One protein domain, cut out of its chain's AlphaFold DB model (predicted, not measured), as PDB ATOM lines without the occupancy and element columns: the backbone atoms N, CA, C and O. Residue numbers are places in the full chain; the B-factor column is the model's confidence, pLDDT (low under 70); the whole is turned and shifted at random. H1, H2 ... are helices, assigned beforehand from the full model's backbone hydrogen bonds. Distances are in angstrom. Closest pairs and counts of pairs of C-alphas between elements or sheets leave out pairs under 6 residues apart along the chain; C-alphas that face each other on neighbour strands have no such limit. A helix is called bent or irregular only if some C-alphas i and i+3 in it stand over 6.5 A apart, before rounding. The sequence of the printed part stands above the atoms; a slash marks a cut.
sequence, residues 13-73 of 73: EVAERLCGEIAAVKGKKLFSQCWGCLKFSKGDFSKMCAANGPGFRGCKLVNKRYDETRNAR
ATOM      1  N   GLU A  13     207.841 133.447 216.183       89.75
ATOM      2  CA  GLU A  13     209.027 132.929 216.873       89.75
ATOM      3  C   GLU A  13     208.998 133.206 218.385       89.75
ATOM      4  O   GLU A  13     209.324 132.338 219.195       89.75
ATOM      5  N   VAL A  14     208.529 134.392 218.787       90.50
ATOM      6  CA  VAL A  14     208.409 134.769 220.195       90.50
ATOM      7  C   VAL A  14     207.252 134.012 220.836       90.50
ATOM      8  O   VAL A  14     207.412 133.460 221.922       90.50
ATOM      9  N   ALA A  15     206.103 133.928 220.163       90.06
ATOM     10  CA  ALA A  15     204.946 133.190 220.656       90.06
ATOM     11  C   ALA A  15     205.260 131.696 220.845       90.06
ATOM     12  O   ALA A  15     204.870 131.110 221.857       90.06
ATOM     13  N   GLU A  16     206.001 131.092 219.913       90.25
ATOM     14  CA  GLU A  16     206.458 129.702 219.981       90.25
ATOM     15  C   GLU A  16     207.423 129.488 221.147       90.25
ATOM     16  O   GLU A  16     207.194 128.598 221.972       90.25
ATOM     17  N   ARG A  17     208.432 130.359 221.291       91.38
ATOM     18  CA  ARG A  17     209.378 130.309 222.413       91.38
ATOM     19  C   ARG A  17     208.662 130.405 223.759       91.38
ATOM     20  O   ARG A  17     208.844 129.547 224.621       91.38
ATOM     21  N   LEU A  18     207.795 131.406 223.923       90.50
ATOM     22  CA  LEU A  18     207.028 131.616 225.154       90.50
ATOM     23  C   LEU A  18     206.090 130.442 225.447       90.50
ATOM     24  O   LEU A  18     205.971 130.006 226.594       90.50
ATOM     25  N   CYS A  19     205.436 129.898 224.419       89.94
ATOM     26  CA  CYS A  19     204.598 128.718 224.565       89.94
ATOM     27  C   CYS A  19     205.415 127.506 225.035       89.94
ATOM     28  O   CYS A  19     204.965 126.803 225.941       89.94
ATOM     29  N   GLY A  20     206.619 127.295 224.494       88.44
ATOM     30  CA  GLY A  20     207.557 126.255 224.926       88.44
ATOM     31  C   GLY A  20     207.993 126.403 226.386       88.44
ATOM     32  O   GLY A  20     207.921 125.442 227.153       88.44
ATOM     33  N   GLU A  21     208.360 127.613 226.812       89.88
ATOM     34  CA  GLU A  21     208.726 127.904 228.207       89.88
ATOM     35  C   GLU A  21     207.565 127.623 229.175       89.88
ATOM     36  O   GLU A  21     207.727 126.966 230.208       89.88
ATOM     37  N   ILE A  22     206.360 128.090 228.837       89.00
ATOM     38  CA  ILE A  22     205.162 127.886 229.661       89.00
ATOM     39  C   ILE A  22     204.784 126.398 229.689       89.00
ATOM     40  O   ILE A  22     204.418 125.874 230.745       89.00
ATOM     41  N   ALA A  23     204.896 125.704 228.556       86.62
ATOM     42  CA  ALA A  23     204.677 124.268 228.426       86.62
ATOM     43  C   ALA A  23     205.667 123.445 229.262       86.62
ATOM     44  O   ALA A  23     205.253 122.485 229.908       86.62
ATOM     45  N   ALA A  24     206.941 123.834 229.329       86.25
ATOM     46  CA  ALA A  24     207.944 123.129 230.127       86.25
ATOM     47  C   ALA A  24     207.607 123.131 231.631       86.25
ATOM     48  O   ALA A  24     207.838 122.137 232.327       86.25
ATOM     49  N   VAL A  25     207.009 124.224 232.123       85.69
ATOM     50  CA  VAL A  25     206.624 124.388 233.535       85.69
ATOM     51  C   VAL A  25     205.224 123.836 233.815       85.69
ATOM     52  O   VAL A  25     205.019 123.088 234.772       85.69
ATOM     53  N   LYS A  26     204.229 124.209 233.001       82.75
ATOM     54  CA  LYS A  26     202.810 123.890 233.239       82.75
ATOM     55  C   LYS A  26     202.337 122.634 232.522       82.75
ATOM     56  O   LYS A  26     201.435 121.974 233.024       82.75
ATOM     57  N   GLY A  27     202.949 122.267 231.402       78.06
ATOM     58  CA  GLY A  27     202.578 121.097 230.602       78.06
ATOM     59  C   GLY A  27     202.772 119.759 231.314       78.06
ATOM     60  O   GLY A  27     202.184 118.774 230.896       78.06
ATOM     61  N   LYS A  28     203.522 119.720 232.422       77.75
ATOM     62  CA  LYS A  28     203.658 118.533 233.286       77.75
ATOM     63  C   LYS A  28     202.497 118.363 234.274       77.75
ATOM     64  O   LYS A  28     202.331 117.288 234.840       77.75
ATOM     65  N   LYS A  29     201.686 119.406 234.498       80.12
ATOM     66  CA  LYS A  29     200.523 119.340 235.390       80.12
ATOM     67  C   LYS A  29     199.330 118.764 234.635       80.12
ATOM     68  O   LYS A  29     198.763 119.436 233.769       80.12
ATOM     69  N   LEU A  30     198.950 117.539 234.992       75.19
ATOM     70  CA  LEU A  30     197.703 116.903 234.562       75.19
ATOM     71  C   LEU A  30     196.518 117.850 234.820       75.19
ATOM     72  O   LEU A  30     196.504 118.569 235.818       75.19
ATOM     73  N   PHE A  31     195.560 117.883 233.889       78.06
ATOM     74  CA  PHE A  31     194.401 118.795 233.884       78.06
ATOM     75  C   PHE A  31     194.705 120.294 233.736       78.06
ATOM     76  O   PHE A  31     193.793 121.116 233.794       78.06
ATOM     77  N   SER A  32     195.956 120.689 233.487       83.31
ATOM     78  CA  SER A  32     196.245 122.075 233.118       83.31
ATOM     79  C   SER A  32     195.875 122.366 231.659       83.31
ATOM     80  O   SER A  32     195.964 121.501 230.785       83.31
ATOM     81  N   GLN A  33     195.542 123.628 231.375       82.62
ATOM     82  CA  GLN A  33     195.281 124.107 230.012       82.62
ATOM     83  C   GLN A  33     196.457 123.818 229.057       82.62
ATOM     84  O   GLN A  33     196.240 123.463 227.901       82.62
ATOM     85  N   CYS A  34     197.704 123.916 229.537       86.38
ATOM     86  CA  CYS A  34     198.892 123.630 228.729       86.38
ATOM     87  C   CYS A  34     199.072 122.132 228.473       86.38
ATOM     88  O   CYS A  34     199.439 121.766 227.363       86.38
ATOM     89  N   TRP A  35     198.786 121.268 229.455       84.69
ATOM     90  CA  TRP A  35     198.817 119.816 229.252       84.69
ATOM     91  C   TRP A  35     197.799 119.385 228.194       84.69
ATOM     92  O   TRP A  35     198.146 118.641 227.279       84.69
ATOM     93  N   GLY A  36     196.571 119.915 228.268       83.56
ATOM     94  CA  GLY A  36     195.544 119.681 227.253       83.56
ATOM     95  C   GLY A  36     195.999 120.158 225.876       83.56
ATOM     96  O   GLY A  36     196.029 119.370 224.935       83.56
ATOM     97  N   CYS A  37     196.441 121.413 225.773       87.75
ATOM     98  CA  CYS A  37     196.929 121.977 224.517       87.75
ATOM     99  C   CYS A  37     198.063 121.136 223.910       87.75
ATOM    100  O   CYS A  37     197.969 120.739 222.759       87.75
ATOM    101  N   LEU A  38     199.097 120.785 224.679       85.25
ATOM    102  CA  LEU A  38     200.211 119.965 224.185       85.25
ATOM    103  C   LEU A  38     199.750 118.584 223.710       85.25
ATOM    104  O   LEU A  38     200.204 118.112 222.667       85.25
ATOM    105  N   LYS A  39     198.834 117.953 224.453       85.19
ATOM    106  CA  LYS A  39     198.295 116.632 224.120       85.19
ATOM    107  C   LYS A  39     197.477 116.652 222.827       85.19
ATOM    108  O   LYS A  39     197.628 115.745 222.013       85.19
ATOM    109  N   PHE A  40     196.649 117.678 222.613       84.81
ATOM    110  CA  PHE A  40     195.841 117.822 221.395       84.81
ATOM    111  C   PHE A  40     196.664 118.281 220.188       84.81
ATOM    112  O   PHE A  40     196.481 117.766 219.086       84.81
ATOM    113  N   SER A  41     197.604 119.203 220.389       85.06
ATOM    114  CA  SER A  41     198.453 119.736 219.320       85.06
ATOM    115  C   SER A  41     199.600 118.793 218.936       85.06
ATOM    116  O   SER A  41     200.241 119.016 217.916       85.06
ATOM    117  N   LYS A  42     199.879 117.745 219.729       84.12
ATOM    118  CA  LYS A  42     201.019 116.819 219.551       84.12
ATOM    119  C   LYS A  42     202.377 117.536 219.444       84.12
ATOM    120  O   LYS A  42     203.274 117.065 218.757       84.12
ATOM    121  N   GLY A  43     202.512 118.684 220.110       77.69
ATOM    122  CA  GLY A  43     203.713 119.524 220.040       77.69
ATOM    123  C   GLY A  43     203.805 120.449 218.818       77.69
ATOM    124  O   GLY A  43     204.764 121.203 218.726       77.69
ATOM    125  N   ASP A  44     202.818 120.458 217.919       84.94
ATOM    126  CA  ASP A  44     202.788 121.361 216.763       84.94
ATOM    127  C   ASP A  44     202.252 122.745 217.153       84.94
ATOM    128  O   ASP A  44     201.080 122.873 217.519       84.94
ATOM    129  N   PHE A  45     203.089 123.784 217.058       83.50
ATOM    130  CA  PHE A  45     202.716 125.149 217.441       83.50
ATOM    131  C   PHE A  45     201.520 125.693 216.647       83.50
ATOM    132  O   PHE A  45     200.667 126.366 217.221       83.50
ATOM    133  N   SER A  46     201.386 125.345 215.364       84.69
ATOM    134  CA  SER A  46     200.295 125.818 214.494       84.69
ATOM    135  C   SER A  46     198.926 125.302 214.944       84.69
ATOM    136  O   SER A  46     197.898 125.874 214.597       84.69
ATOM    137  N   LYS A  47     198.908 124.225 215.736       84.38
ATOM    138  CA  LYS A  47     197.702 123.637 216.332       84.38
ATOM    139  C   LYS A  47     197.515 124.033 217.797       84.38
ATOM    140  O   LYS A  47     196.603 123.517 218.446       84.38
ATOM    141  N   MET A  48     198.389 124.868 218.360       87.31
ATOM    142  CA  MET A  48     198.306 125.298 219.756       87.31
ATOM    143  C   MET A  48     197.357 126.479 219.928       87.31
ATOM    144  O   MET A  48     197.125 127.266 219.012       87.31
ATOM    145  N   CYS A  49     196.858 126.652 221.156       86.62
ATOM    146  CA  CYS A  49     195.999 127.777 221.518       86.62
ATOM    147  C   CYS A  49     196.609 129.126 221.119       86.62
ATOM    148  O   CYS A  49     195.874 129.997 220.685       86.62
ATOM    149  N   ALA A  50     197.932 129.297 221.232       85.94
ATOM    150  CA  ALA A  50     198.606 130.545 220.870       85.94
ATOM    151  C   ALA A  50     198.440 130.896 219.379       85.94
ATOM    152  O   ALA A  50     198.116 132.037 219.063       85.94
ATOM    153  N   ALA A  51     198.567 129.912 218.481       87.12
ATOM    154  CA  ALA A  51     198.454 130.107 217.035       87.12
ATOM    155  C   ALA A  51     197.009 130.246 216.527       87.12
ATOM    156  O   ALA A  51     196.799 130.742 215.427       87.12
ATOM    157  N   ASN A  52     196.016 129.852 217.327       85.44
ATOM    158  CA  ASN A  52     194.598 129.897 216.946       85.44
ATOM    159  C   ASN A  52     193.947 131.289 217.078       85.44
ATOM    160  O   ASN A  52     192.766 131.438 216.777       85.44
ATOM    161  N   GLY A  53     194.677 132.298 217.563       83.38
ATOM    162  CA  GLY A  53     194.180 133.671 217.694       83.38
ATOM    163  C   GLY A  53     194.863 134.640 216.726       83.38
ATOM    164  O   GLY A  53     196.008 134.401 216.333       83.38
ATOM    165  N   PRO A  54     194.204 135.760 216.372       83.06
ATOM    166  CA  PRO A  54     194.812 136.798 215.544       83.06
ATOM    167  C   PRO A  54     196.103 137.313 216.197       83.06
ATOM    168  O   PRO A  54     196.164 137.503 217.412       83.06
ATOM    169  N   GLY A  55     197.161 137.474 215.397       85.94
ATOM    170  CA  GLY A  55     198.462 137.948 215.883       85.94
ATOM    171  C   GLY A  55     199.143 137.018 216.892       85.94
ATOM    172  O   GLY A  55     199.855 137.502 217.765       85.94
ATOM    173  N   PHE A  56     198.882 135.706 216.830       88.44
ATOM    174  CA  PHE A  56     199.422 134.704 217.762       88.44
ATOM    175  C   PHE A  56     199.064 134.963 219.240       88.44
ATOM    176  O   PHE A  56     199.720 134.457 220.155       88.44
ATOM    177  N   ARG A  57     197.981 135.721 219.478       87.44
ATOM    178  CA  ARG A  57     197.459 136.063 220.808       87.44
ATOM    179  C   ARG A  57     196.351 135.124 221.303       87.44
ATOM    180  O   ARG A  57     195.568 135.481 222.184       87.44
ATOM    181  N   GLY A  58     196.256 133.903 220.775       87.69
ATOM    182  CA  GLY A  58     195.172 132.975 221.130       87.69
ATOM    183  C   GLY A  58     195.296 132.329 222.521       87.69
ATOM    184  O   GLY A  58     194.373 131.662 222.989       87.69
ATOM    185  N   CYS A  59     196.414 132.535 223.229       89.62
ATOM    186  CA  CYS A  59     196.643 131.982 224.564       89.62
ATOM    187  C   CYS A  59     196.928 133.082 225.590       89.62
ATOM    188  O   CYS A  59     197.991 133.696 225.576       89.62
ATOM    189  N   LYS A  60     196.035 133.241 226.578       88.12
ATOM    190  CA  LYS A  60     196.181 134.238 227.658       88.12
ATOM    191  C   LYS A  60     197.509 134.141 228.421       88.12
ATOM    192  O   LYS A  60     198.011 135.156 228.885       88.12
ATOM    193  N   LEU A  61     198.076 132.938 228.563       88.88
ATOM    194  CA  LEU A  61     199.357 132.742 229.254       88.88
ATOM    195  C   LEU A  61     200.536 133.286 228.440       88.88
ATOM    196  O   LEU A  61     201.430 133.899 229.015       88.88
ATOM    197  N   VAL A  62     200.521 133.062 227.123       90.00
ATOM    198  CA  VAL A  62     201.545 133.579 226.204       90.00
ATOM    199  C   VAL A  62     201.439 135.098 226.129       90.00
ATOM    200  O   VAL A  62     202.446 135.768 226.319       90.00
ATOM    201  N   ASN A  63     200.222 135.631 225.976       90.12
ATOM    202  CA  ASN A  63     199.974 137.075 225.946       90.12
ATOM    203  C   ASN A  63     200.493 137.743 227.216       90.12
ATOM    204  O   ASN A  63     201.330 138.629 227.140       90.12
ATOM    205  N   LYS A  64     200.085 137.234 228.387       89.25
ATOM    206  CA  LYS A  64     200.525 137.772 229.676       89.25
ATOM    207  C   LYS A  64     202.049 137.799 229.788       89.25
ATOM    208  O   LYS A  64     202.604 138.806 230.200       89.25
ATOM    209  N   ARG A  65     202.727 136.711 229.410       89.44
ATOM    210  CA  ARG A  65     204.191 136.645 229.473       89.44
ATOM    211  C   ARG A  65     204.857 137.617 228.496       89.44
ATOM    212  O   ARG A  65     205.883 138.205 228.832       89.44
ATOM    213  N   TYR A  66     204.300 137.759 227.298       89.69
ATOM    214  CA  TYR A  66     204.794 138.701 226.300       89.69
ATOM    215  C   TYR A  66     204.644 140.144 226.787       89.69
ATOM    216  O   TYR A  66     205.624 140.883 226.794       89.69
ATOM    217  N   ASP A  67     203.461 140.501 227.287       88.50
ATOM    218  CA  ASP A  67     203.160 141.833 227.813       88.50
ATOM    219  C   ASP A  67     204.032 142.152 229.050       88.50
ATOM    220  O   ASP A  67     204.568 143.251 229.157       88.50
ATOM    221  N   GLU A  68     204.273 141.181 229.946       87.56
ATOM    222  CA  GLU A  68     205.231 141.309 231.063       87.56
ATOM    223  C   GLU A  68     206.666 141.560 230.570       87.56
ATOM    224  O   GLU A  68     207.368 142.414 231.107       87.56
ATOM    225  N   THR A  69     207.103 140.843 229.530       83.75
ATOM    226  CA  THR A  69     208.452 141.000 228.959       83.75
ATOM    227  C   THR A  69     208.612 142.350 228.253       83.75
ATOM    228  O   THR A  69     209.693 142.934 228.295       83.75
ATOM    229  N   ARG A  70     207.546 142.861 227.619       79.25
ATOM    230  CA  ARG A  70     207.543 144.170 226.949       79.25
ATOM    231  C   ARG A  70     207.487 145.334 227.936       79.25
ATOM    232  O   ARG A  70     208.158 146.325 227.693       79.25
ATOM    233  N   ASN A  71     206.718 145.215 229.019       67.50
ATOM    234  CA  ASN A  71     206.581 146.258 230.046       67.50
ATOM    235  C   ASN A  71     207.765 146.319 231.024       67.50
ATOM    236  O   ASN A  71     207.871 147.270 231.791       67.50
ATOM    237  N   ALA A  72     208.632 145.304 231.038       60.56
ATOM    238  CA  ALA A  72     209.889 145.322 231.786       60.56
ATOM    239  C   ALA A  72     211.037 146.043 231.042       60.56
ATOM    240  O   ALA A  72     212.142 146.120 231.580       60.56
ATOM    241  N   ARG A  73     210.796 146.524 229.815       50.81
ATOM    242  CA  ARG A  73     211.686 147.415 229.054       50.81
ATOM    243  C   ARG A  73     211.237 148.859 229.199       50.81
ATOM    244  O   ARG A  73     212.144 149.717 229.214       50.81
TER     245      ARG A  73
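Overview. This is residues 13 to 73 of the 73 residues of an uncharacterized protein of Euryarchaeota archaeon RBG_16_62_10 (UniProt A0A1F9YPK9). Three helices are set one after another in space, with H1 between H2 and H3 and touching each at a steep tilt, while H2 and H3 stay apart, joined by a long winding link, residues 42 to 59. The free end of H3 with the two residues after it, residues 67 to 73, sticks out as an arm at one end of the longest axis, and H2 lies toward the other end. The printed part has 61 residues with three named helices, in the order H1, H2, H3, and no named strand; the class is all helix. The whole is compact, with a radius of gyration of the C-alphas of 11.0 A, and its C-alphas span 33 by 22 by 16 A.

Arrangement. H1, residues 13 to 26, touches H2, residues 33 to 41, with its residues 22 to 26 alone. The closest C-alphas of the two are those of Ala 23 and Cys 34, 5.8 A apart. Their lines stand at a steep tilt of 62 degrees, opposite ways, and their centres are 12.2 A apart. H3, residues 60 to 71, touches H1 with its residues 61 to 66 alone. The closest C-alphas here are those of Leu 18 and Val 62, 5.9 A apart. These two helices run opposite ways at a steep tilt of 63 degrees, centre to centre 11.2 A. H2 and H3 are apart. In H1, H2 and H3 every O i to N i+4 pair is within hydrogen-bond range.

Along the chain. H1 begins at Glu 13, whose C-alpha is at (209.027, 132.929, 216.873), and ends at Lys 26; its first and last C-alphas are 19.7 A apart. It is the longest helix by residues, with 14. H2 runs from Gln 33 to Ser 41, 12.0 A from first to last C-alpha, and C-alpha 33 is at (195.281, 124.107, 230.012). H3 runs from Lys 60 to Asn 71, 16.1 A from first to last C-alpha, and ends with C-alpha 71 at (206.581, 146.258, 230.046). None of the three helices is bent.

Size, cuts and confidence. The two C-alphas farthest apart are those of Phe 40 and Arg 73, at 34.4 A, while those of Glu 13 and Arg 73, the first and last printed, are 19.1 A apart. The printed part has no cut, and it ends at residue 73, the chain's last residue. The link from H1 to H2, of 6 residues, is short, and that from H2 to H3, of 18 residues, is long; the C-alphas of residues 42 to 59 lie 5 to 14 A from the mean of all C-alphas. Residues 67 to 73, of which 67 to 71 belong to H3, stand free. The mean pLDDT of the printed part is 84.6, and the model's confidence is low, under 70, at residues 71 to 73.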